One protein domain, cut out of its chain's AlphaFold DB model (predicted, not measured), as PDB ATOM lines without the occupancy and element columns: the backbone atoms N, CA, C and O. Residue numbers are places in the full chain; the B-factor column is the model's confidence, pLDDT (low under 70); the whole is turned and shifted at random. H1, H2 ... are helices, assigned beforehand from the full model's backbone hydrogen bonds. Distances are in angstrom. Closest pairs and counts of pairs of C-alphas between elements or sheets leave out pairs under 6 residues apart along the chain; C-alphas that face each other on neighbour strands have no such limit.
ATOM      1  N   ARG A  11      -6.723  -2.238  23.669       90.50
ATOM      2  CA  ARG A  11      -7.517  -3.106  22.784       90.50
ATOM      3  C   ARG A  11      -8.602  -3.875  23.538       90.50
ATOM      4  O   ARG A  11      -9.663  -4.108  22.962       90.50
ATOM      5  N   ILE A  12      -8.365  -4.229  24.804       92.00
ATOM      6  CA  ILE A  12      -9.349  -4.913  25.660       92.00
ATOM      7  C   ILE A  12     -10.502  -3.963  25.976       92.00
ATOM      8  O   ILE A  12     -11.666  -4.307  25.779       92.00
ATOM      9  N   LYS A  13     -10.178  -2.734  26.398       91.38
ATOM     10  CA  LYS A  13     -11.179  -1.696  26.677       91.38
ATOM     11  C   LYS A  13     -11.956  -1.320  25.420       91.38
ATOM     12  O   LYS A  13     -13.172  -1.205  25.475       91.38
ATOM     13  N   ALA A  14     -11.276  -1.171  24.287       90.94
ATOM     14  CA  ALA A  14     -11.913  -0.832  23.021       90.94
ATOM     15  C   ALA A  14     -12.891  -1.923  22.555       90.94
ATOM     16  O   ALA A  14     -13.994  -1.594  22.133       90.94
ATOM     17  N   ALA A  15     -12.521  -3.203  22.683       92.69
ATOM     18  CA  ALA A  15     -13.412  -4.319  22.368       92.69
ATOM     19  C   ALA A  15     -14.628  -4.367  23.308       92.69
ATOM     20  O   ALA A  15     -15.752  -4.549  22.849       92.69
ATOM     21  N   ALA A  16     -14.426  -4.137  24.609       93.44
ATOM     22  CA  ALA A  16     -15.522  -4.074  25.572       93.44
ATOM     23  C   ALA A  16     -16.493  -2.920  25.277       93.44
ATOM     24  O   ALA A  16     -17.704  -3.130  25.252       93.44
ATOM     25  N   LEU A  17     -15.970  -1.721  24.998       93.94
ATOM     26  CA  LEU A  17     -16.775  -0.562  24.602       93.94
ATOM     27  C   LEU A  17     -17.581  -0.848  23.335       93.94
ATOM     28  O   LEU A  17     -18.764  -0.528  23.289       93.94
ATOM     29  N   ALA A  18     -16.964  -1.482  22.338       93.12
ATOM     30  CA  ALA A  18     -17.641  -1.842  21.104       93.12
ATOM     31  C   ALA A  18     -18.797  -2.822  21.339       93.12
ATOM     32  O   ALA A  18     -19.898  -2.580  20.856       93.12
ATOM     33  N   VAL A  19     -18.587  -3.878  22.136       93.62
ATOM     34  CA  VAL A  19     -19.649  -4.838  22.490       93.62
ATOM     35  C   VAL A  19     -20.832  -4.146  23.163       93.62
ATOM     36  O   VAL A  19     -21.977  -4.452  22.844       93.62
ATOM     37  N   LEU A  20     -20.572  -3.202  24.068       94.12
ATOM     38  CA  LEU A  20     -21.629  -2.472  24.763       94.12
ATOM     39  C   LEU A  20     -22.357  -1.497  23.826       94.12
ATOM     40  O   LEU A  20     -23.570  -1.582  23.686       94.12
ATOM     41  N   LEU A  21     -21.633  -0.620  23.133       93.19
ATOM     42  CA  LEU A  21     -22.232   0.418  22.289       93.19
ATOM     43  C   LEU A  21     -22.972  -0.167  21.082       93.19
ATOM     44  O   LEU A  21     -24.147   0.135  20.879       93.19
ATOM     45  N   ILE A  22     -22.325  -1.060  20.331       92.00
ATOM     46  CA  ILE A  22     -22.950  -1.717  19.176       92.00
ATOM     47  C   ILE A  22     -24.056  -2.658  19.660       92.00
ATOM     48  O   ILE A  22     -25.142  -2.702  19.086       92.00
ATOM     49  N   GLY A  23     -23.830  -3.381  20.760       90.25
ATOM     50  CA  GLY A  23     -24.846  -4.236  21.363       90.25
ATOM     51  C   GLY A  23     -26.117  -3.467  21.741       90.25
ATOM     52  O   GLY A  23     -27.223  -3.915  21.431       90.25
ATOM     53  N   ARG A  24     -25.978  -2.289  22.360       91.06
ATOM     54  CA  ARG A  24     -27.098  -1.397  22.696       91.06
ATOM     55  C   ARG A  24     -27.906  -1.040  21.455       91.06
ATOM     56  O   ARG A  24     -29.134  -1.144  21.465       91.06
ATOM     57  N   ASP A  25     -27.226  -0.676  20.377       89.69
ATOM     58  CA  ASP A  25     -27.868  -0.292  19.122       89.69
ATOM     59  C   ASP A  25     -28.610  -1.471  18.480       89.69
ATOM     60  O   ASP A  25     -29.743  -1.322  18.008       89.69
ATOM     61  N   ARG A  26     -28.034  -2.675  18.533       88.25
ATOM     62  CA  ARG A  26     -28.695  -3.908  18.076       88.25
ATOM     63  C   ARG A  26     -29.934  -4.237  18.905       88.25
ATOM     64  O   ARG A  26     -30.982  -4.569  18.343       88.25
ATOM     65  N   MET A  27     -29.864  -4.090  20.229       88.38
ATOM     66  CA  MET A  27     -31.022  -4.252  21.114       88.38
ATOM     67  C   MET A  27     -32.113  -3.217  20.814       88.38
ATOM     68  O   MET A  27     -33.301  -3.561  20.771       88.38
ATOM     69  N   ALA A  28     -31.745  -1.964  20.539       86.94
ATOM     70  CA  ALA A  28     -32.697  -0.933  20.127       86.94
ATOM     71  C   ALA A  28     -33.427  -1.339  18.833       86.94
ATOM     72  O   ALA A  28     -34.655  -1.238  18.756       86.94
ATOM     73  N   ARG A  29     -32.695  -1.914  17.870       85.56
ATOM     74  CA  ARG A  29     -33.209  -2.410  16.579       85.56
ATOM     75  C   ARG A  29     -33.887  -3.788  16.638       85.56
ATOM     76  O   ARG A  29     -34.341  -4.270  15.606       85.56
ATOM     77  N   ALA A  30     -34.001  -4.406  17.817       78.88
ATOM     78  CA  ALA A  30     -34.571  -5.746  18.004       78.88
ATOM     79  C   ALA A  30     -33.833  -6.859  17.229       78.88
ATOM     80  O   ALA A  30     -34.461  -7.802  16.748       78.88
ATOM     81  N   GLN A  31     -32.504  -6.768  17.135       74.19
ATOM     82  CA  GLN A  31     -31.635  -7.772  16.506       74.19
ATOM     83  C   GLN A  31     -30.780  -8.503  17.564       74.19
ATOM     84  O   GLN A  31     -29.582  -8.237  17.660       74.19
ATOM     85  N   PRO A  32     -31.369  -9.393  18.391       64.88
ATOM     86  CA  PRO A  32     -30.675  -9.963  19.548       64.88
ATOM     87  C   PRO A  32     -29.698 -11.096  19.207       64.88
ATOM     88  O   PRO A  32     -28.858 -11.417  20.032       64.88
ATOM     89  N   SER A  33     -29.796 -11.718  18.028       69.94
ATOM     90  CA  SER A  33     -28.981 -12.894  17.704       69.94
ATOM     91  C   SER A  33     -27.517 -12.536  17.462       69.94
ATOM     92  O   SER A  33     -27.221 -11.663  16.633       69.94
ATOM     93  N   GLY A  34     -26.619 -13.275  18.101       75.44
ATOM     94  CA  GLY A  34     -25.179 -13.146  17.953       75.44
ATOM     95  C   GLY A  34     -24.680 -11.774  18.392       75.44
ATOM     96  O   GLY A  34     -23.830 -11.214  17.711       75.44
ATOM     97  N   MET A  35     -25.263 -11.167  19.430       84.62
ATOM     98  CA  MET A  35     -25.025  -9.761  19.765       84.62
ATOM     99  C   MET A  35     -23.556  -9.452  20.063       84.62
ATOM    100  O   MET A  35     -23.034  -8.456  19.560       84.62
ATOM    101  N   VAL A  36     -22.879 -10.293  20.846       88.31
ATOM    102  CA  VAL A  36     -21.475 -10.080  21.221       88.31
ATOM    103  C   VAL A  36     -20.581 -10.372  20.025       88.31
ATOM    104  O   VAL A  36     -19.718  -9.562  19.679       88.31
ATOM    105  N   THR A  37     -20.814 -11.502  19.360       88.88
ATOM    106  CA  THR A  37     -20.000 -11.934  18.218       88.88
ATOM    107  C   THR A  37     -20.134 -10.966  17.039       88.88
ATOM    108  O   THR A  37     -19.132 -10.585  16.431       88.88
ATOM    109  N   ALA A  38     -21.350 -10.508  16.740       88.12
ATOM    110  CA  ALA A  38     -21.611  -9.546  15.676       88.12
ATOM    111  C   ALA A  38     -21.073  -8.155  16.014       88.12
ATOM    112  O   ALA A  38     -20.497  -7.520  15.137       88.12
ATOM    113  N   ALA A  39     -21.186  -7.698  17.266       89.62
ATOM    114  CA  ALA A  39     -20.606  -6.420  17.675       89.62
ATOM    115  C   ALA A  39     -19.080  -6.410  17.516       89.62
ATOM    116  O   ALA A  39     -18.515  -5.447  16.998       89.62
ATOM    117  N   LEU A  40     -18.405  -7.497  17.905       91.88
ATOM    118  CA  LEU A  40     -16.966  -7.644  17.684       91.88
ATOM    119  C   LEU A  40     -16.643  -7.683  16.188       91.88
ATOM    120  O   LEU A  40     -15.750  -6.966  15.747       91.88
ATOM    121  N   TYR A  41     -17.388  -8.454  15.395       90.81
ATOM    122  CA  TYR A  41     -17.191  -8.517  13.948       90.81
ATOM    123  C   TYR A  41     -17.339  -7.143  13.277       90.81
ATOM    124  O   TYR A  41     -16.457  -6.733  12.525       90.81
ATOM    125  N   GLU A  42     -18.406  -6.406  13.589       89.00
ATOM    126  CA  GLU A  42     -18.664  -5.061  13.061       89.00
ATOM    127  C   GLU A  42     -17.557  -4.087  13.458       89.00
ATOM    128  O   GLU A  42     -17.002  -3.401  12.605       89.00
ATOM    129  N   PHE A  43     -17.140  -4.112  14.723       91.25
ATOM    130  CA  PHE A  43     -16.036  -3.299  15.215       91.25
ATOM    131  C   PHE A  43     -14.702  -3.568  14.506       91.25
ATOM    132  O   PHE A  43     -13.913  -2.644  14.295       91.25
ATOM    133  N   ARG A  44     -14.417  -4.829  14.158       89.94
ATOM    134  CA  ARG A  44     -13.188  -5.203  13.439       89.94
ATOM    135  C   ARG A  44     -13.259  -4.877  11.954       89.94
ATOM    136  O   ARG A  44     -12.234  -4.514  11.383       89.94
ATOM    137  N   ASN A  45     -14.428  -5.044  11.346       91.25
ATOM    138  CA  ASN A  45     -14.612  -4.875   9.911       91.25
ATOM    139  C   ASN A  45     -14.778  -3.403   9.510       91.25
ATOM    140  O   ASN A  45     -14.299  -3.012   8.450       91.25
ATOM    141  N   ASP A  46     -15.413  -2.588  10.358       90.00
ATOM    142  CA  ASP A  46     -15.636  -1.161  10.117       90.00
ATOM    143  C   ASP A  46     -15.317  -0.312  11.356       90.00
ATOM    144  O   ASP A  46     -16.174   0.262  12.033       90.00
ATOM    145  N   TYR A  47     -14.025  -0.245  11.672       86.12
ATOM    146  CA  TYR A  47     -13.547   0.532  12.811       86.12
ATOM    147  C   TYR A  47     -13.793   2.039  12.648       86.12
ATOM    148  O   TYR A  47     -14.047   2.730  13.639       86.12
ATOM    149  N   ASP A  48     -13.716   2.561  11.422       87.62
ATOM    150  CA  ASP A  48     -13.936   3.982  11.155       87.62
ATOM    151  C   ASP A  48     -15.426   4.341  11.228       87.62
ATOM    152  O   ASP A  48     -15.763   5.356  11.841       87.62
ATOM    153  N   GLY A  49     -16.321   3.486  10.722       86.88
ATOM    154  CA  GLY A  49     -17.765   3.601  10.935       86.88
ATOM    155  C   GLY A  49     -18.121   3.611  12.418       86.88
ATOM    156  O   GLY A  49     -18.738   4.563  12.891       86.88
ATOM    157  N   TYR A  50     -17.592   2.659  13.196       86.62
ATOM    158  CA  TYR A  50     -17.755   2.643  14.657       86.62
ATOM    159  C   TYR A  50     -17.319   3.960  15.322       86.62
ATOM    160  O   TYR A  50     -18.001   4.472  16.210       86.62
ATOM    161  N   LYS A  51     -16.178   4.537  14.920       86.62
ATOM    162  CA  LYS A  51     -15.719   5.823  15.475       86.62
ATOM    163  C   LYS A  51     -16.662   6.976  15.158       86.62
ATOM    164  O   LYS A  51     -16.795   7.874  15.989       86.62
ATOM    165  N   ASN A  52     -17.226   6.981  13.955       88.00
ATOM    166  CA  ASN A  52     -18.109   8.038  13.484       88.00
ATOM    167  C   ASN A  52     -19.487   7.940  14.147       88.00
ATOM    168  O   ASN A  52     -20.005   8.955  14.610       88.00
ATOM    169  N   ASP A  53     -20.032   6.728  14.258       84.75
ATOM    170  CA  ASP A  53     -21.341   6.460  14.864       84.75
ATOM    171  C   ASP A  53     -21.316   6.634  16.386       84.75
ATOM    172  O   ASP A  53     -22.286   7.087  16.999       84.75
ATOM    173  N   HIS A  54     -20.168   6.348  17.003       85.25
ATOM    174  CA  HIS A  54     -19.946   6.523  18.429       85.25
ATOM    175  C   HIS A  54     -18.844   7.567  18.667       85.25
ATOM    176  O   HIS A  54     -17.690   7.227  18.927       85.25
ATOM    177  N   PRO A  55     -19.157   8.874  18.620       82.50
ATOM    178  CA  PRO A  55     -18.165   9.913  18.888       82.50
ATOM    179  C   PRO A  55     -17.753   9.952  20.370       82.50
ATOM    180  O   PRO A  55     -16.600  10.253  20.688       82.50
ATOM    181  N   LYS A  56     -18.667   9.590  21.284       83.44
ATOM    182  CA  LYS A  56     -18.408   9.442  22.725       83.44
ATOM    183  C   LYS A  56     -18.161   7.968  23.054       83.44
ATOM    184  O   LYS A  56     -19.095   7.191  23.201       83.44
ATOM    185  N   ARG A  57     -16.887   7.571  23.112       84.31
ATOM    186  CA  ARG A  57     -16.446   6.181  23.360       84.31
ATOM    187  C   ARG A  57     -15.806   6.067  24.727       84.31
ATOM    188  O   ARG A  57     -14.599   5.863  24.846       84.31
ATOM    189  N   ASP A  58     -16.619   6.232  25.751       88.00
ATOM    190  CA  ASP A  58     -16.205   6.036  27.129       88.00
ATOM    191  C   ASP A  58     -17.138   5.051  27.836       88.00
ATOM    192  O   ASP A  58     -18.217   4.709  27.351       88.00
ATOM    193  N   MET A  59     -16.686   4.547  28.985       85.69
ATOM    194  CA  MET A  59     -17.461   3.570  29.746       85.69
ATOM    195  C   MET A  59     -18.751   4.167  30.310       85.69
ATOM    196  O   MET A  59     -19.675   3.408  30.569       85.69
ATOM    197  N   ALA A  60     -18.841   5.484  30.522       89.06
ATOM    198  CA  ALA A  60     -20.066   6.093  31.029       89.06
ATOM    199  C   ALA A  60     -21.166   6.050  29.959       89.06
ATOM    200  O   ALA A  60     -22.267   5.589  30.246       89.06
ATOM    201  N   GLU A  61     -20.837   6.419  28.721       88.62
ATOM    202  CA  GLU A  61     -21.730   6.300  27.566       88.62
ATOM    203  C   GLU A  61     -22.082   4.835  27.285       88.62
ATOM    204  O   GLU A  61     -23.248   4.496  27.107       88.62
ATOM    205  N   ALA A  62     -21.098   3.935  27.325       89.44
ATOM    206  CA  ALA A  62     -21.333   2.509  27.120       89.44
ATOM    207  C   ALA A  62     -22.186   1.867  28.229       89.44
ATOM    208  O   ALA A  62     -22.811   0.840  28.005       89.44
ATOM    209  N   ARG A  63     -22.257   2.442  29.431       90.56
ATOM    210  CA  ARG A  63     -23.165   1.972  30.493       90.56
ATOM    211  C   ARG A  63     -24.574   2.527  30.347       90.56
ATOM    212  O   ARG A  63     -25.496   1.996  30.966       90.56
ATOM    213  N   ASP A  64     -24.745   3.591  29.570       88.94
ATOM    214  CA  ASP A  64     -26.022   4.267  29.485       88.94
ATOM    215  C   ASP A  64     -27.036   3.431  28.699       88.94
ATOM    216  O   ASP A  64     -26.919   3.208  27.493       88.94
ATOM    217  N   ALA A  65     -28.063   2.981  29.411       88.69
ATOM    218  CA  ALA A  65     -29.167   2.207  28.873       88.69
ATOM    219  C   ALA A  65     -30.390   3.087  28.539       88.69
ATOM    220  O   ALA A  65     -31.448   2.563  28.175       88.69
ATOM    221  N   SER A  66     -30.282   4.413  28.690       85.56
ATOM    222  CA  SER A  66     -31.383   5.365  28.487       85.56
ATOM    223  C   SER A  66     -31.959   5.308  27.067       85.56
ATOM    224  O   SER A  66     -33.177   5.411  26.905       85.56
ATOM    225  N   ALA A  67     -31.111   5.033  26.068       83.44
ATOM    226  CA  ALA A  67     -31.491   4.859  24.666       83.44
ATOM    227  C   ALA A  67     -32.456   3.679  24.433       83.44
ATOM    228  O   ALA A  67     -33.217   3.668  23.464       83.44
ATOM    229  N   LEU A  68     -32.471   2.690  25.333       87.12
ATOM    230  CA  LEU A  68     -33.402   1.569  25.279       87.12
ATOM    231  C   LEU A  68     -34.713   1.972  25.956       87.12
ATOM    232  O   LEU A  68     -34.803   2.046  27.183       87.12
ATOM    233  N   THR A  69     -35.741   2.237  25.151       85.94
ATOM    234  CA  THR A  69     -37.081   2.637  25.623       85.94
ATOM    235  C   THR A  69     -37.891   1.468  26.188       85.94
ATOM    236  O   THR A  69     -38.782   1.669  27.010       85.94
ATOM    237  N   ASN A  70     -37.576   0.236  25.781       88.62
ATOM    238  CA  ASN A  70     -38.208  -0.975  26.291       88.62
ATOM    239  C   ASN A  70     -37.534  -1.430  27.598       88.62
ATOM    240  O   ASN A  70     -36.334  -1.703  27.612       88.62
ATOM    241  N   ALA A  71     -38.321  -1.562  28.670       88.62
ATOM    242  CA  ALA A  71     -37.826  -1.926  29.998       88.62
ATOM    243  C   ALA A  71     -37.133  -3.299  30.046       88.62
ATOM    244  O   ALA A  71     -36.080  -3.409  30.665       88.62
ATOM    245  N   ALA A  72     -37.660  -4.313  29.351       88.19
ATOM    246  CA  ALA A  72     -37.049  -5.644  29.317       88.19
ATOM    247  C   ALA A  72     -35.682  -5.612  28.615       88.19
ATOM    248  O   ALA A  72     -34.694  -6.107  29.143       88.19
ATOM    249  N   ARG A  73     -35.589  -4.920  27.470       87.81
ATOM    250  CA  ARG A  73     -34.309  -4.765  26.752       87.81
ATOM    251  C   ARG A  73     -33.291  -3.973  27.563       87.81
ATOM    252  O   ARG A  73     -32.107  -4.281  27.530       87.81
ATOM    253  N   ARG A  74     -33.753  -2.953  28.289       90.25
ATOM    254  CA  ARG A  74     -32.910  -2.183  29.203       90.25
ATOM    255  C   ARG A  74     -32.348  -3.073  30.309       90.25
ATOM    256  O   ARG A  74     -31.164  -2.981  30.607       90.25
ATOM    257  N   GLU A  75     -33.174  -3.929  30.899       91.06
ATOM    258  CA  GLU A  75     -32.736  -4.875  31.924       91.06
ATOM    259  C   GLU A  75     -31.688  -5.855  31.378       91.06
ATOM    260  O   GLU A  75     -30.640  -6.046  31.996       91.06
ATOM    261  N   ASP A  76     -31.923  -6.421  30.195       89.62
ATOM    262  CA  ASP A  76     -30.981  -7.349  29.562       89.62
ATOM    263  C   ASP A  76     -29.658  -6.671  29.189       89.62
ATOM    264  O   ASP A  76     -28.583  -7.241  29.392       89.62
ATOM    265  N   TYR A  77     -29.713  -5.418  28.740       91.94
ATOM    266  CA  TYR A  77     -28.518  -4.617  28.508       91.94
ATOM    267  C   TYR A  77     -27.711  -4.385  29.789       91.94
ATOM    268  O   TYR A  77     -26.493  -4.549  29.799       91.94
ATOM    269  N   LEU A  78     -28.375  -4.050  30.896       92.69
ATOM    270  CA  LEU A  78     -27.702  -3.847  32.180       92.69
ATOM    271  C   LEU A  78     -27.066  -5.141  32.708       92.69
ATOM    272  O   LEU A  78     -25.990  -5.088  33.310       92.69
ATOM    273  N   LYS A  79     -27.666  -6.308  32.437       93.38
ATOM    274  CA  LYS A  79     -27.041  -7.611  32.721       93.38
ATOM    275  C   LYS A  79     -25.759  -7.804  31.904       93.38
ATOM    276  O   LYS A  79     -24.758  -8.249  32.468       93.38
ATOM    277  N   LEU A  80     -25.759  -7.433  30.620       93.06
ATOM    278  CA  LEU A  80     -24.553  -7.473  29.784       93.06
ATOM    279  C   LEU A  80     -23.469  -6.525  30.316       93.06
ATOM    280  O   LEU A  80     -22.314  -6.931  30.430       93.06
ATOM    281  N   VAL A  81     -23.833  -5.291  30.676       94.44
ATOM    282  CA  VAL A  81     -22.911  -4.308  31.269       94.44
ATOM    283  C   VAL A  81     -22.245  -4.890  32.518       94.44
ATOM    284  O   VAL A  81     -21.017  -4.912  32.603       94.44
ATOM    285  N   ALA A  82     -23.030  -5.437  33.448       94.69
ATOM    286  CA  ALA A  82     -22.504  -6.048  34.668       94.69
ATOM    287  C   ALA A  82     -21.581  -7.248  34.379       94.69
ATOM    288  O   ALA A  82     -20.522  -7.385  34.999       94.69
ATOM    289  N   ALA A  83     -21.942  -8.105  33.419       95.31
ATOM    290  CA  ALA A  83     -21.111  -9.238  33.019       95.31
ATOM    291  C   ALA A  83     -19.784  -8.791  32.383       95.31
ATOM    292  O   ALA A  83     -18.730  -9.348  32.701       95.31
ATOM    293  N   MET A  84     -19.815  -7.760  31.535       95.00
ATOM    294  CA  MET A  84     -18.621  -7.173  30.925       95.00
ATOM    295  C   MET A  84     -17.688  -6.580  31.985       95.00
ATOM    296  O   MET A  84     -16.482  -6.810  31.946       95.00
ATOM    297  N   GLU A  85     -18.220  -5.856  32.967       94.06
ATOM    298  CA  GLU A  85     -17.423  -5.288  34.059       94.06
ATOM    299  C   GLU A  85     -16.759  -6.359  34.919       94.06
ATOM    300  O   GLU A  85     -15.563  -6.269  35.208       94.06
ATOM    301  N   ALA A  86     -17.512  -7.398  35.285       95.25
ATOM    302  CA  ALA A  86     -16.971  -8.537  36.015       95.25
ATOM    303  C   ALA A  86     -15.857  -9.233  35.217       95.25
ATOM    304  O   ALA A  86     -14.835  -9.632  35.785       95.25
ATOM    305  N   LEU A  87     -16.022  -9.343  33.895       94.81
ATOM    306  CA  LEU A  87     -15.026  -9.924  33.004       94.81
ATOM    307  C   LEU A  87     -13.761  -9.063  32.912       94.81
ATOM    308  O   LEU A  87     -12.662  -9.594  33.062       94.81
ATOM    309  N   LEU A  88     -13.899  -7.748  32.732       94.12
ATOM    310  CA  LEU A  88     -12.771  -6.813  32.710       94.12
ATOM    311  C   LEU A  88     -11.998  -6.837  34.033       94.12
ATOM    312  O   LEU A  88     -10.774  -6.976  34.028       94.12
ATOM    313  N   ALA A  89     -12.704  -6.806  35.166       94.06
ATOM    314  CA  ALA A  89     -12.092  -6.919  36.487       94.06
ATOM    315  C   ALA A  89     -11.350  -8.256  36.661       94.06
ATOM    316  O   ALA A  89     -10.268  -8.302  37.250       94.06
ATOM    317  N   ARG A  90     -11.893  -9.356  36.121       95.00
ATOM    318  CA  ARG A  90     -11.239 -10.671  36.136       95.00
ATOM    319  C   ARG A  90      -9.984 -10.702  35.263       95.00
ATOM    320  O   ARG A  90      -8.976 -11.255  35.705       95.00
ATOM    321  N   ILE A  91     -10.032 -10.130  34.060       94.19
ATOM    322  CA  ILE A  91      -8.882 -10.025  33.149       94.19
ATOM    323  C   ILE A  91      -7.741  -9.275  33.839       94.19
ATOM    324  O   ILE A  91      -6.609  -9.763  33.843       94.19
ATOM    325  N   GLU A  92      -8.047  -8.140  34.466       93.19
ATOM    326  CA  GLU A  92      -7.071  -7.326  35.188       93.19
ATOM    327  C   GLU A  92      -6.511  -8.067  36.410       93.19
ATOM    328  O   GLU A  92      -5.294  -8.219  36.537       93.19
ATOM    329  N   LYS A  93      -7.388  -8.612  37.263       94.38
ATOM    330  CA  LYS A  93      -7.004  -9.350  38.477       94.38
ATOM    331  C   LYS A  93      -6.101 -10.543  38.174       94.38
ATOM    332  O   LYS A  93      -5.106 -10.754  38.864       94.38
ATOM    333  N   ASN A  94      -6.442 -11.320  37.150       94.88
ATOM    334  CA  ASN A  94      -5.697 -12.522  36.778       94.88
ATOM    335  C   ASN A  94      -4.514 -12.223  35.850       94.88
ATOM    336  O   ASN A  94      -3.794 -13.153  35.493       94.88
ATOM    337  N   ARG A  95      -4.326 -10.959  35.443       93.00
ATOM    338  CA  ARG A  95      -3.331 -10.548  34.442       93.00
ATOM    339  C   ARG A  95      -3.417 -11.398  33.175       93.00
ATOM    340  O   ARG A  95      -2.413 -11.890  32.671       93.00
ATOM    341  N   THR A  96      -4.641 -11.606  32.695       92.25
ATOM    342  CA  THR A  96      -4.885 -12.432  31.506       92.25
ATOM    343  C   THR A  96      -4.258 -11.753  30.292       92.25
ATOM    344  O   THR A  96      -4.479 -10.564  30.060       92.25
ATOM    345  N   GLU A  97      -3.467 -12.504  29.532       93.88
ATOM    346  CA  GLU A  97      -2.836 -12.043  28.297       93.88
ATOM    347  C   GLU A  97      -3.432 -12.784  27.102       93.88
ATOM    348  O   GLU A  97      -3.816 -13.947  27.222       93.88
ATOM    349  N   PHE A  98      -3.446 -12.129  25.944       94.19
ATOM    350  CA  PHE A  98      -3.895 -12.722  24.688       94.19
ATOM    351  C   PHE A  98      -2.788 -12.616  23.641       94.19
ATOM    352  O   PHE A  98      -2.107 -11.595  23.522       94.19
ATOM    353  N   ASN A  99      -2.596 -13.658  22.846       93.00
ATOM    354  CA  ASN A  99      -1.587 -13.699  21.789       93.00
ATOM    355  C   ASN A  99      -2.065 -13.011  20.506       93.00
ATOM    356  O   ASN A  99      -1.255 -12.691  19.635       93.00
ATOM    357  N   SER A 100      -3.372 -12.777  20.372       91.81
ATOM    358  CA  SER A 100      -3.954 -12.103  19.215       91.81
ATOM    359  C   SER A 100      -5.279 -11.420  19.542       91.81
ATOM    360  O   SER A 100      -5.923 -11.711  20.547       91.81
ATOM    361  N   VAL A 101      -5.700 -10.527  18.645       91.19
ATOM    362  CA  VAL A 101      -7.021  -9.889  18.699       91.19
ATOM    363  C   VAL A 101      -8.143 -10.921  18.564       91.19
ATOM    364  O   VAL A 101      -9.115 -10.847  19.300       91.19
ATOM    365  N   LEU A 102      -7.970 -11.924  17.700       91.62
ATOM    366  CA  LEU A 102      -8.934 -13.015  17.553       91.62
ATOM    367  C   LEU A 102      -9.097 -13.817  18.853       91.62
ATOM    368  O   LEU A 102     -10.200 -14.222  19.196       91.62
ATOM    369  N   GLU A 103      -8.010 -14.039  19.595       93.81
ATOM    370  CA  GLU A 103      -8.066 -14.720  20.893       93.81
ATOM    371  C   GLU A 103      -8.823 -13.893  21.940       93.81
ATOM    372  O   GLU A 103      -9.630 -14.449  22.681       93.81
ATOM    373  N   LEU A 104      -8.617 -12.572  21.959       93.50
ATOM    374  CA  LEU A 104      -9.409 -11.655  22.781       93.50
ATOM    375  C   LEU A 104     -10.896 -11.713  22.400       93.50
ATOM    376  O   LEU A 104     -11.741 -11.863  23.279       93.50
ATOM    377  N   ASP A 105     -11.219 -11.629  21.109       92.31
ATOM    378  CA  ASP A 105     -12.604 -11.629  20.630       92.31
ATOM    379  C   ASP A 105     -13.303 -12.959  20.979       92.31
ATOM    380  O   ASP A 105     -14.395 -12.960  21.549       92.31
ATOM    381  N   ASN A 106     -12.627 -14.092  20.765       93.19
ATOM    382  CA  ASN A 106     -13.113 -15.414  21.168       93.19
ATOM    383  C   ASN A 106     -13.307 -15.523  22.685       93.19
ATOM    384  O   ASN A 106     -14.266 -16.142  23.145       93.19
ATOM    385  N   TYR A 107     -12.412 -14.929  23.476       94.31
ATOM    386  CA  TYR A 107     -12.529 -14.921  24.929       94.31
ATOM    387  C   TYR A 107     -13.753 -14.127  25.398       94.31
ATOM    388  O   TYR A 107     -14.489 -14.600  26.269       94.31
ATOM    389  N   LEU A 108     -13.999 -12.950  24.818       93.31
ATOM    390  CA  LEU A 108     -15.178 -12.137  25.120       93.31
ATOM    391  C   LEU A 108     -16.466 -12.865  24.714       93.31
ATOM    392  O   LEU A 108     -17.352 -13.023  25.552       93.31
ATOM    393  N   ALA A 109     -16.538 -13.382  23.484       92.56
ATOM    394  CA  ALA A 109     -17.691 -14.138  22.992       92.56
ATOM    395  C   ALA A 109     -17.976 -15.385  23.849       92.56
ATOM    396  O   ALA A 109     -19.123 -15.658  24.193       92.56
ATOM    397  N   PHE A 110     -16.940 -16.113  24.274       93.88
ATOM    398  CA  PHE A 110     -17.102 -17.285  25.135       93.88
ATOM    399  C   PHE A 110     -17.659 -16.930  26.521       93.88
ATOM    400  O   PHE A 110     -18.586 -17.584  26.998       93.88
ATOM    401  N   ASN A 111     -17.114 -15.899  27.175       93.31
ATOM    402  CA  ASN A 111     -17.541 -15.515  28.527       93.31
ATOM    403  C   ASN A 111     -18.898 -14.796  28.543       93.31
ATOM    404  O   ASN A 111     -19.581 -14.815  29.566       93.31
ATOM    405  N   LEU A 112     -19.296 -14.184  27.427       92.06
ATOM    406  CA  LEU A 112     -20.554 -13.452  27.284       92.06
ATOM    407  C   LEU A 112     -21.581 -14.197  26.422       92.06
ATOM    408  O   LEU A 112     -22.589 -13.616  26.040       92.06
ATOM    409  N   LYS A 113     -21.374 -15.495  26.172       89.06
ATOM    410  CA  LYS A 113     -22.244 -16.340  25.336       89.06
ATOM    411  C   LYS A 113     -23.716 -16.342  25.763       89.06
ATOM    412  O   LYS A 113     -24.588 -16.603  24.951       89.06
ATOM    413  N   ALA A 114     -24.006 -16.066  27.035       86.94
ATOM    414  CA  ALA A 114     -25.379 -15.954  27.531       86.94
ATOM    415  C   ALA A 114     -26.158 -14.762  26.934       86.94
ATOM    416  O   ALA A 114     -27.377 -14.717  27.064       86.94
ATOM    417  N   PHE A 115     -25.455 -13.811  26.316       84.75
ATOM    418  CA  PHE A 115     -26.006 -12.624  25.660       84.75
ATOM    419  C   PHE A 115     -25.925 -12.707  24.129       84.75
ATOM    420  O   PHE A 115     -26.233 -11.721  23.463       84.75
ATOM    421  N   ASP A 116     -25.464 -13.838  23.590       77.81
ATOM    422  CA  ASP A 116     -25.313 -14.102  22.154       77.81
ATOM    423  C   ASP A 116     -26.521 -14.877  21.603       77.81
ATOM    424  O   ASP A 116     -27.064 -15.750  22.322       77.81
TER     425      ASP A 116
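Overview. This is residues 11 to 116 of the 116 residues of an uncharacterized protein of Rariglobus hedericola (UniProt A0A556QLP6). Helix H1 is the core of a compact body; the longest helix, H5, runs beside it the opposite way, and both lie nearly along the longest axis. H2 crosses H1, with H6 side by side with H2, while the small H4 packs on H1 and the small H3 sits farthest from the mean of the C-alphas. The printed part has 106 residues with six named helices, H1 to H6 in order along the chain, and no named strand; the class is all helix. It is compact, with a radius of gyration of the C-alphas of 12.9 A and spans of 38 by 27 by 25 A.

Arrangement. Begin with H1, residues 11 to 28, the hub, which touches four other helices. Go on to H2, residues 35 to 45: it touches H1 at a steep tilt of 61 degrees, opposite ways, and the closest C-alphas, of Val 19 and Ala 39, are 5.2 A apart. H3, residues 47 to 53, is close to H2 but not clearly touching, the closest C-alphas being those of Phe 43 and Tyr 50 at 6.2 A. H4, residues 59 to 63, touches H1 at residues 17 to 21 alone; look at the C-alphas of Leu 21 and Ala 62, the closest, 5.3 A apart. H5, residues 71 to 93, touches H1 at a shallow tilt of 8 degrees, opposite ways, with C-alphas of Met 27 and Arg 73 closest at 6.5 A. H6, residues 101 to 111, touches H2 at a shallow tilt of 11 degrees, opposite ways; the closest C-alphas, of Thr 37 and Ala 109, are 5.7 A apart. H6 only just touches H1, with 3 pairs of C-alphas within 8 A, and H1 touches it with residues 11 to 15 alone; the closest C-alphas, of Ile 12 and Leu 104, are 7.3 A apart. The helix packing is part aligned, part crossed. H2 and H5 are among the pairs that stay apart. In each of the six helices every O i to N i+4 pair is within hydrogen-bond range.

Along the chain. Find C-alpha 11 at (-7.517, -3.106, 22.784); from there H1 runs 25.4 A to C-alpha 28. H2 measures 15.1 A from C-alpha 35 to C-alpha 45, H3 10.0 A from 47 to 53, and H4 6.0 A from 59 to 63. Look next at C-alpha 71, at (-37.826, -1.926, 29.998), where H5 begins its 32.8 A to C-alpha 93. H6 runs 15.5 A from C-alpha 101 to C-alpha 111 at (-17.541, -15.515, 28.527).

Size, cuts and confidence. The two C-alphas farthest apart are those of Thr 69 and Asn 99, 39.3 A. The printed part has no cut, and it ends at Asp 116, the chain's last residue. The links H2 to H3 and H3 to H4 are tight, the other three are short, and no link is long. The mean pLDDT of the printed part is 89.5; look for low confidence, under 70, at residues 32 to 33.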